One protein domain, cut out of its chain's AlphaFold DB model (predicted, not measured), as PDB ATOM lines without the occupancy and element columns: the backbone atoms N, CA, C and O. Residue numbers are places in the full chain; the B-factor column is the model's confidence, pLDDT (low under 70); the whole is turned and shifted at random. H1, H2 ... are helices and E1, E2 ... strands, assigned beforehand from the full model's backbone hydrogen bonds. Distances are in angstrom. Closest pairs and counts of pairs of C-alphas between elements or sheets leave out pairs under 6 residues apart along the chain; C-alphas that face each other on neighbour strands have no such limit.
ATOM      1  N   THR A  68      25.852 -39.122  -2.928       91.69
ATOM      2  CA  THR A  68      27.100 -38.967  -2.185       91.69
ATOM      3  C   THR A  68      26.821 -38.246  -0.876       91.69
ATOM      4  O   THR A  68      26.116 -37.239  -0.857       91.69
ATOM      5  N   VAL A  69      27.406 -38.747   0.206       93.06
ATOM      6  CA  VAL A  69      27.362 -38.143   1.537       93.06
ATOM      7  C   VAL A  69      28.772 -37.760   1.942       93.06
ATOM      8  O   VAL A  69      29.691 -38.568   1.819       93.06
ATOM      9  N   ILE A  70      28.931 -36.536   2.440       93.81
ATOM     10  CA  ILE A  70      30.149 -36.071   3.101       93.81
ATOM     11  C   ILE A  70      29.785 -35.844   4.565       93.81
ATOM     12  O   ILE A  70      29.105 -34.876   4.893       93.81
ATOM     13  N   ALA A  71      30.208 -36.754   5.437       93.69
ATOM     14  CA  ALA A  71      29.923 -36.684   6.863       93.69
ATOM     15  C   ALA A  71      31.140 -36.130   7.609       93.69
ATOM     16  O   ALA A  71      32.154 -36.815   7.754       93.69
ATOM     17  N   PHE A  72      31.040 -34.887   8.075       93.69
ATOM     18  CA  PHE A  72      31.973 -34.321   9.052       93.69
ATOM     19  C   PHE A  72      31.717 -34.899  10.451       93.69
ATOM     20  O   PHE A  72      30.818 -35.713  10.637       93.69
ATOM     21  N   SER A  73      32.504 -34.470  11.442       93.00
ATOM     22  CA  SER A  73      32.289 -34.846  12.844       93.00
ATOM     23  C   SER A  73      30.842 -34.583  13.284       93.00
ATOM     24  O   SER A  73      30.407 -33.430  13.304       93.00
ATOM     25  N   THR A  74      30.110 -35.646  13.625       91.62
ATOM     26  CA  THR A  74      28.723 -35.556  14.105       91.62
ATOM     27  C   THR A  74      28.677 -35.313  15.613       91.62
ATOM     28  O   THR A  74      29.627 -35.607  16.351       91.62
ATOM     29  N   PHE A  75      27.567 -34.763  16.112       90.00
ATOM     30  CA  PHE A  75      27.393 -34.562  17.550       90.00
ATOM     31  C   PHE A  75      27.001 -35.858  18.246       90.00
ATOM     32  O   PHE A  75      27.445 -36.107  19.371       90.00
ATOM     33  N   ARG A  76      26.196 -36.676  17.568       90.69
ATOM     34  CA  ARG A  76      25.653 -37.927  18.091       90.69
ATOM     35  C   ARG A  76      26.119 -39.123  17.268       90.69
ATOM     36  O   ARG A  76      26.432 -39.006  16.078       90.69
ATOM     37  N   ARG A  77      26.166 -40.293  17.909       92.38
ATOM     38  CA  ARG A  77      26.527 -41.553  17.245       92.38
ATOM     39  C   ARG A  77      25.465 -41.935  16.216       92.38
ATOM     40  O   ARG A  77      25.799 -42.409  15.137       92.38
ATOM     41  N   GLU A  78      24.206 -41.685  16.550       90.81
ATOM     42  CA  GLU A  78      23.021 -41.991  15.754       90.81
ATOM     43  C   GLU A  78      23.031 -41.230  14.423       90.81
ATOM     44  O   GLU A  78      22.734 -41.814  13.389       90.81
ATOM     45  N   GLU A  79      23.483 -39.972  14.423       89.75
ATOM     46  CA  GLU A  79      23.647 -39.159  13.206       89.75
ATOM     47  C   GLU A  79      24.676 -39.780  12.253       89.75
ATOM     48  O   GLU A  79      24.441 -39.865  11.051       89.75
ATOM     49  N   SER A  80      25.803 -40.278  12.781       91.44
ATOM     50  CA  SER A  80      26.803 -40.991  11.975       91.44
ATOM     51  C   SER A  80      26.243 -42.306  11.433       91.44
ATOM     52  O   SER A  80      26.464 -42.630  10.268       91.44
ATOM     53  N   MET A  81      25.504 -43.057  12.257       90.94
ATOM     54  CA  MET A  81      24.852 -44.295  11.825       90.94
ATOM     55  C   MET A  81      23.837 -44.031  10.707       90.94
ATOM     56  O   MET A  81      23.842 -44.752   9.718       90.94
ATOM     57  N   ALA A  82      23.018 -42.986  10.820       88.56
ATOM     58  CA  ALA A  82      22.048 -42.602   9.795       88.56
ATOM     59  C   ALA A  82      22.734 -42.107   8.507       88.56
ATOM     60  O   ALA A  82      22.319 -42.436   7.392       88.56
ATOM     61  N   ALA A  83      23.826 -41.348   8.648       89.69
ATOM     62  CA  ALA A  83      24.536 -40.771   7.516       89.69
ATOM     63  C   ALA A  83      25.397 -41.784   6.745       89.69
ATOM     64  O   ALA A  83      25.524 -41.679   5.525       89.69
ATOM     65  N   LEU A  84      26.018 -42.736   7.447       89.94
ATOM     66  CA  LEU A  84      27.046 -43.617   6.887       89.94
ATOM     67  C   LEU A  84      26.764 -45.115   7.061       89.94
ATOM     68  O   LEU A  84      27.329 -45.918   6.327       89.94
ATOM     69  N   GLY A  85      25.910 -45.509   8.007       89.00
ATOM     70  CA  GLY A  85      25.689 -46.908   8.403       89.00
ATOM     71  C   GLY A  85      26.632 -47.414   9.505       89.00
ATOM     72  O   GLY A  85      26.514 -48.556   9.940       89.00
ATOM     73  N   HIS A  86      27.559 -46.581   9.987       91.06
ATOM     74  CA  HIS A  86      28.528 -46.913  11.039       91.06
ATOM     75  C   HIS A  86      28.918 -45.641  11.830       91.06
ATOM     76  O   HIS A  86      28.651 -44.524  11.381       91.06
ATOM     77  N   PRO A  87      29.560 -45.750  13.012       93.25
ATOM     78  CA  PRO A  87      29.780 -44.606  13.901       93.25
ATOM     79  C   PRO A  87      31.048 -43.788  13.578       93.25
ATOM     80  O   PRO A  87      31.515 -43.031  14.425       93.25
ATOM     81  N   GLY A  88      31.641 -43.956  12.391       93.56
ATOM     82  CA  GLY A  88      32.965 -43.412  12.069       93.56
ATOM     83  C   GLY A  88      33.047 -41.889  12.167       93.56
ATOM     84  O   GLY A  88      34.010 -41.368  12.730       93.56
ATOM     85  N   ALA A  89      32.026 -41.173  11.684       93.50
ATOM     86  CA  ALA A  89      31.996 -39.714  11.725       93.50
ATOM     87  C   ALA A  89      31.901 -39.162  13.155       93.50
ATOM     88  O   ALA A  89      32.501 -38.132  13.453       93.50
ATOM     89  N   TRP A  90      31.236 -39.867  14.072       94.75
ATOM     90  CA  TRP A  90      31.140 -39.455  15.477       94.75
ATOM     91  C   TRP A  90      32.500 -39.460  16.194       94.75
ATOM     92  O   TRP A  90      32.741 -38.658  17.093       94.75
ATOM     93  N   SER A  91      33.421 -40.331  15.775       93.56
ATOM     94  CA  SER A  91      34.775 -40.411  16.339       93.56
ATOM     95  C   SER A  91      35.765 -39.414  15.725       93.56
ATOM     96  O   SER A  91      36.919 -39.358  16.153       93.56
ATOM     97  N   LEU A  92      35.357 -38.627  14.724       93.62
ATOM     98  CA  LEU A  92      36.236 -37.646  14.092       93.62
ATOM     99  C   LEU A  92      36.476 -36.432  14.989       93.62
ATOM    100  O   LEU A  92      35.558 -35.895  15.614       93.62
ATOM    101  N   GLN A  93      37.707 -35.921  14.960       88.44
ATOM    102  CA  GLN A  93      38.047 -34.656  15.603       88.44
ATOM    103  C   GLN A  93      37.350 -33.477  14.903       88.44
ATOM    104  O   GLN A  93      37.476 -33.289  13.689       88.44
ATOM    105  N   ARG A  94      36.654 -32.649  15.689       86.31
ATOM    106  CA  ARG A  94      35.937 -31.458  15.208       86.31
ATOM    107  C   ARG A  94      36.885 -30.385  14.668       86.31
ATOM    108  O   ARG A  94      37.992 -30.206  15.168       86.31
ATOM    109  N   GLY A  95      36.415 -29.643  13.663       78.38
ATOM    110  CA  GLY A  95      37.056 -28.412  13.181       78.38
ATOM    111  C   GLY A  95      38.315 -28.585  12.323       78.38
ATOM    112  O   GLY A  95      38.907 -27.588  11.935       78.38
ATOM    113  N   GLN A  96      38.729 -29.815  11.996       80.25
ATOM    114  CA  GLN A  96      39.961 -30.067  11.224       80.25
ATOM    115  C   GLN A  96      39.732 -30.523   9.775       80.25
ATOM    116  O   GLN A  96      40.672 -30.913   9.080       80.25
ATOM    117  N   GLY A  97      38.482 -30.490   9.311       87.19
ATOM    118  CA  GLY A  97      38.123 -30.883   7.947       87.19
ATOM    119  C   GLY A  97      38.155 -32.394   7.724       87.19
ATOM    120  O   GLY A  97      38.047 -32.841   6.586       87.19
ATOM    121  N   HIS A  98      38.300 -33.193   8.784       93.56
ATOM    122  CA  HIS A  98      38.130 -34.636   8.700       93.56
ATOM    123  C   HIS A  98      36.671 -34.968   8.389       93.56
ATOM    124  O   HIS A  98      35.759 -34.445   9.034       93.56
ATOM    125  N   ALA A  99      36.472 -35.843   7.412       94.56
ATOM    126  CA  ALA A  99      35.169 -36.322   6.996       94.56
ATOM    127  C   ALA A  99      35.257 -37.774   6.516       94.56
ATOM    128  O   ALA A  99      36.342 -38.281   6.236       94.56
ATOM    129  N   TYR A 100      34.107 -38.412   6.364       94.81
ATOM    130  CA  TYR A 100      33.948 -39.613   5.550       94.81
ATOM    131  C   TYR A 100      33.156 -39.275   4.295       94.81
ATOM    132  O   TYR A 100      32.226 -38.468   4.342       94.81
ATOM    133  N   ILE A 101      33.520 -39.894   3.175       93.31
ATOM    134  CA  ILE A 101      32.775 -39.798   1.922       93.31
ATOM    135  C   ILE A 101      32.162 -41.159   1.630       93.31
ATOM    136  O   ILE A 101      32.890 -42.120   1.393       93.31
ATOM    137  N   ARG A 102      30.833 -41.228   1.602       91.44
ATOM    138  CA  ARG A 102      30.082 -42.407   1.161       91.44
ATOM    139  C   ARG A 102      29.492 -42.130  -0.211       91.44
ATOM    140  O   ARG A 102      28.718 -41.187  -0.364       91.44
ATOM    141  N   SER A 103      29.831 -42.950  -1.199       85.69
ATOM    142  CA  SER A 103      29.197 -42.916  -2.521       85.69
ATOM    143  C   SER A 103      28.118 -43.992  -2.628       85.69
ATOM    144  O   SER A 103      28.271 -45.080  -2.077       85.69
ATOM    145  N   ALA A 104      27.064 -43.722  -3.398       77.19
ATOM    146  CA  ALA A 104      26.029 -44.701  -3.726       77.19
ATOM    147  C   ALA A 104      26.559 -45.930  -4.496       77.19
ATOM    148  O   ALA A 104      25.859 -46.930  -4.611       77.19
ATOM    149  N   THR A 105      27.795 -45.891  -5.013       70.38
ATOM    150  CA  THR A 105      28.414 -47.005  -5.752       70.38
ATOM    151  C   THR A 105      28.868 -48.174  -4.871       70.38
ATOM    152  O   THR A 105      29.306 -49.190  -5.405       70.38
ATOM    153  N   GLY A 106      28.765 -48.065  -3.541       58.22
ATOM    154  CA  GLY A 106      28.936 -49.203  -2.632       58.22
ATOM    155  C   GLY A 106      30.380 -49.645  -2.376       58.22
ATOM    156  O   GLY A 106      30.589 -50.694  -1.775       58.22
ATOM    157  N   LEU A 107      31.387 -48.853  -2.760       64.50
ATOM    158  CA  LEU A 107      32.813 -49.139  -2.503       64.50
ATOM    159  C   LEU A 107      33.243 -48.943  -1.030       64.50
ATOM    160  O   LEU A 107      34.435 -48.851  -0.742       64.50
ATOM    161  N   GLY A 108      32.288 -48.890  -0.101       68.06
ATOM    162  CA  GLY A 108      32.512 -48.442   1.270       68.06
ATOM    163  C   GLY A 108      32.670 -46.924   1.364       68.06
ATOM    164  O   GLY A 108      32.797 -46.210   0.365       68.06
ATOM    165  N   ASP A 109      32.610 -46.412   2.584       81.12
ATOM    166  CA  ASP A 109      32.965 -45.038   2.891       81.12
ATOM    167  C   ASP A 109      34.493 -44.879   2.947       81.12
ATOM    168  O   ASP A 109      35.233 -45.791   3.313       81.12
ATOM    169  N   THR A 110      35.002 -43.719   2.535       86.31
ATOM    170  CA  THR A 110      36.444 -43.432   2.539       86.31
ATOM    171  C   THR A 110      36.739 -42.239   3.445       86.31
ATOM    172  O   THR A 110      36.107 -41.189   3.273       86.31
ATOM    173  N   PRO A 111      37.705 -42.342   4.380       89.50
ATOM    174  CA  PRO A 111      38.196 -41.188   5.119       89.50
ATOM    175  C   PRO A 111      38.730 -40.117   4.166       89.50
ATOM    176  O   PRO A 111      39.497 -40.400   3.246       89.50
ATOM    177  N   ALA A 112      38.358 -38.867   4.410       89.62
ATOM    178  CA  ALA A 112      38.767 -37.722   3.618       89.62
ATOM    179  C   ALA A 112      39.187 -36.558   4.517       89.62
ATOM    180  O   ALA A 112      38.707 -36.384   5.639       89.62
ATOM    181  N   ARG A 113      40.074 -35.715   3.984       89.06
ATOM    182  CA  ARG A 113      40.431 -34.434   4.590       89.06
ATOM    183  C   ARG A 113      40.032 -33.312   3.646       89.06
ATOM    184  O   ARG A 113      40.699 -33.057   2.646       89.06
ATOM    185  N   ILE A 114      38.921 -32.661   3.963       86.50
ATOM    186  CA  ILE A 114      38.410 -31.511   3.231       86.50
ATOM    187  C   ILE A 114      39.216 -30.279   3.640       86.50
ATOM    188  O   ILE A 114      39.394 -29.995   4.826       86.50
ATOM    189  N   ARG A 115      39.718 -29.538   2.650       83.75
ATOM    190  CA  ARG A 115      40.422 -28.278   2.896       83.75
ATOM    191  C   ARG A 115      39.427 -27.248   3.426       83.75
ATOM    192  O   ARG A 115      38.523 -26.841   2.703       83.75
ATOM    193  N   ILE A 116      39.635 -26.809   4.661       75.94
ATOM    194  CA  ILE A 116      38.924 -25.663   5.225       75.94
ATOM    195  C   ILE A 116      39.595 -24.398   4.679       75.94
ATOM    196  O   ILE A 116      40.812 -24.252   4.789       75.94
ATOM    197  N   GLY A 117      38.813 -23.529   4.043       77.62
ATOM    198  CA  GLY A 117      39.239 -22.186   3.646       77.62
ATOM    199  C   GLY A 117      38.694 -21.142   4.615       77.62
ATOM    200  O   GLY A 117      37.671 -21.375   5.261       77.62
ATOM    201  N   SER A 118      39.369 -20.001   4.715       80.69
ATOM    202  CA  SER A 118      38.838 -18.840   5.437       80.69
ATOM    203  C   SER A 118      37.766 -18.112   4.610       80.69
ATOM    204  O   SER A 118      37.619 -18.334   3.403       80.69
ATOM    205  N   SER A 119      37.026 -17.199   5.244       79.69
ATOM    206  CA  SER A 119      36.155 -16.257   4.526       79.69
ATOM    207  C   SER A 119      36.927 -15.446   3.484       79.69
ATOM    208  O   SER A 119      36.412 -15.185   2.398       79.69
ATOM    209  N   ASP A 120      38.178 -15.103   3.787       85.12
ATOM    210  CA  ASP A 120      39.043 -14.307   2.919       85.12
ATOM    211  C   ASP A 120      39.480 -15.107   1.687       85.12
ATOM    212  O   ASP A 120      39.504 -14.574   0.574       85.12
ATOM    213  N   ASP A 121      39.730 -16.411   1.849       86.19
ATOM    214  CA  ASP A 121      39.980 -17.324   0.731       86.19
ATOM    215  C   ASP A 121      38.753 -17.404  -0.189       86.19
ATOM    216  O   ASP A 121      38.878 -17.359  -1.416       86.19
ATOM    217  N   ALA A 122      37.553 -17.511   0.396       83.88
ATOM    218  CA  ALA A 122      36.301 -17.593  -0.351       83.88
ATOM    219  C   ALA A 122      35.989 -16.287  -1.099       83.88
ATOM    220  O   ALA A 122      35.577 -16.324  -2.264       83.88
ATOM    221  N   ALA A 123      36.225 -15.136  -0.464       86.06
ATOM    222  CA  ALA A 123      36.071 -13.820  -1.077       86.06
ATOM    223  C   ALA A 123      37.062 -13.626  -2.233       86.06
ATOM    224  O   ALA A 123      36.667 -13.219  -3.328       86.06
ATOM    225  N   THR A 124      38.327 -13.998  -2.021       89.88
ATOM    226  CA  THR A 124      39.381 -13.940  -3.043       89.88
ATOM    227  C   THR A 124      39.030 -14.809  -4.251       89.88
ATOM    228  O   THR A 124      39.094 -14.349  -5.395       89.88
ATOM    229  N   LEU A 125      38.591 -16.049  -4.017       87.31
ATOM    230  CA  LEU A 125      38.173 -16.960  -5.081       87.31
ATOM    231  C   LEU A 125      36.953 -16.420  -5.839       87.31
ATOM    232  O   LEU A 125      36.926 -16.453  -7.070       87.31
ATOM    233  N   SER A 126      35.967 -15.885  -5.119       85.75
ATOM    234  CA  SER A 126      34.762 -15.301  -5.716       85.75
ATOM    235  C   SER A 126      35.098 -14.105  -6.609       85.75
ATOM    236  O   SER A 126      34.607 -14.023  -7.736       85.75
ATOM    237  N   ALA A 127      35.987 -13.215  -6.156       88.50
ATOM    238  CA  ALA A 127      36.469 -12.087  -6.948       88.50
ATOM    239  C   ALA A 127      37.206 -12.551  -8.214       88.50
ATOM    240  O   ALA A 127      36.985 -12.001  -9.296       88.50
ATOM    241  N   HIS A 128      38.030 -13.598  -8.106       89.56
ATOM    242  CA  HIS A 128      38.745 -14.168  -9.246       89.56
ATOM    243  C   HIS A 128      37.790 -14.772 -10.288       89.56
ATOM    244  O   HIS A 128      37.924 -14.505 -11.483       89.56
ATOM    245  N   ILE A 129      36.779 -15.527  -9.845       88.62
ATOM    246  CA  ILE A 129      35.746 -16.095 -10.723       88.62
ATOM    247  C   ILE A 129      34.946 -14.981 -11.408       88.62
ATOM    248  O   ILE A 129      34.734 -15.037 -12.619       88.62
ATOM    249  N   ALA A 130      34.538 -13.949 -10.663       86.69
ATOM    250  CA  ALA A 130      33.797 -12.821 -11.221       86.69
ATOM    251  C   ALA A 130      34.619 -12.049 -12.266       86.69
ATOM    252  O   ALA A 130      34.078 -11.634 -13.289       86.69
ATOM    253  N   ALA A 131      35.926 -11.877 -12.041       87.56
ATOM    254  CA  ALA A 131      36.823 -11.253 -13.010       87.56
ATOM    255  C   ALA A 131      36.987 -12.103 -14.279       87.56
ATOM    256  O   ALA A 131      37.005 -11.554 -15.380       87.56
ATOM    257  N   TYR A 132      37.063 -13.431 -14.139       86.19
ATOM    258  CA  TYR A 132      37.129 -14.357 -15.270       86.19
ATOM    259  C   TYR A 132      35.852 -14.324 -16.123       86.19
ATOM    260  O   TYR A 132      35.938 -14.290 -17.341       86.19
ATOM    261  N   GLN A 133      34.672 -14.271 -15.498       80.94
ATOM    262  CA  GLN A 133      33.378 -14.258 -16.200       80.94
ATOM    263  C   GLN A 133      33.078 -12.961 -16.968       80.94
ATOM    264  O   GLN A 133      32.140 -12.930 -17.761       80.94
ATOM    265  N   ARG A 134      33.820 -11.880 -16.703       78.81
ATOM    266  CA  ARG A 134      33.673 -10.586 -17.391       78.81
ATOM    267  C   ARG A 134      34.556 -10.454 -18.639       78.81
ATOM    268  O   ARG A 134      34.486  -9.417 -19.293       78.81
ATOM    269  N   ARG A 135      35.407 -11.443 -18.921       63.22
ATOM    270  CA  ARG A 135      36.230 -11.529 -20.135       63.22
ATOM    271  C   ARG A 135      35.561 -12.436 -21.155       63.22
ATOM    272  O   ARG A 135      35.725 -12.136 -22.354       63.22
TER     273      ARG A 135
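AT A GLANCE: This is residues 68 to 135 of the 135 residues of an uncharacterized protein of Mycolicibacterium obuense (UniProt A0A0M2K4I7). A small body, the three-stranded sheet E1, E2, E3 with short helix H1 over one face, sends out an arm: residues 118 to 135, holding H2, stick out free. The 68 printed residues run E1, H1, E2, E3, H2; the sheet, in the order E1, E2, E3, is antiparallel and the class mixed. The whole is only just loose, close to extended, with a radius of gyration of the C-alphas of 15.9 A and spans of 47 by 27 by 15 A.

IN THESE COORDINATES: E1 is residues 68 to 72, from C-alpha 68 at (27.100, -38.967, -2.185); E2 is 98 to 103, 16.6 A; E3 is 109 to 113. H1 is 77 to 84; H2 is 119 to 133, 21.0 A, ending at C-alpha 133 (33.378, -14.258, -16.200).

HOW THE PARTS SIT: E1 and E2 are antiparallel, N 69 and O 102 2.8 A apart. E2 and E3 form a hairpin, N 112 and O 99 2.8 A apart. H1 is on the sheet at a height of 10.1 A, the closest C-alphas of H1 and E1 being Ala 83 and Ala 71, 6.8 A. H2 is not on it. In H1 and H2 every O i to N i+4 pair is within hydrogen-bond range.

THE WHOLE: The printed part has no cut. H1 to E2 is a long link. Residues 106 to 108 and 135 have pLDDT under 70.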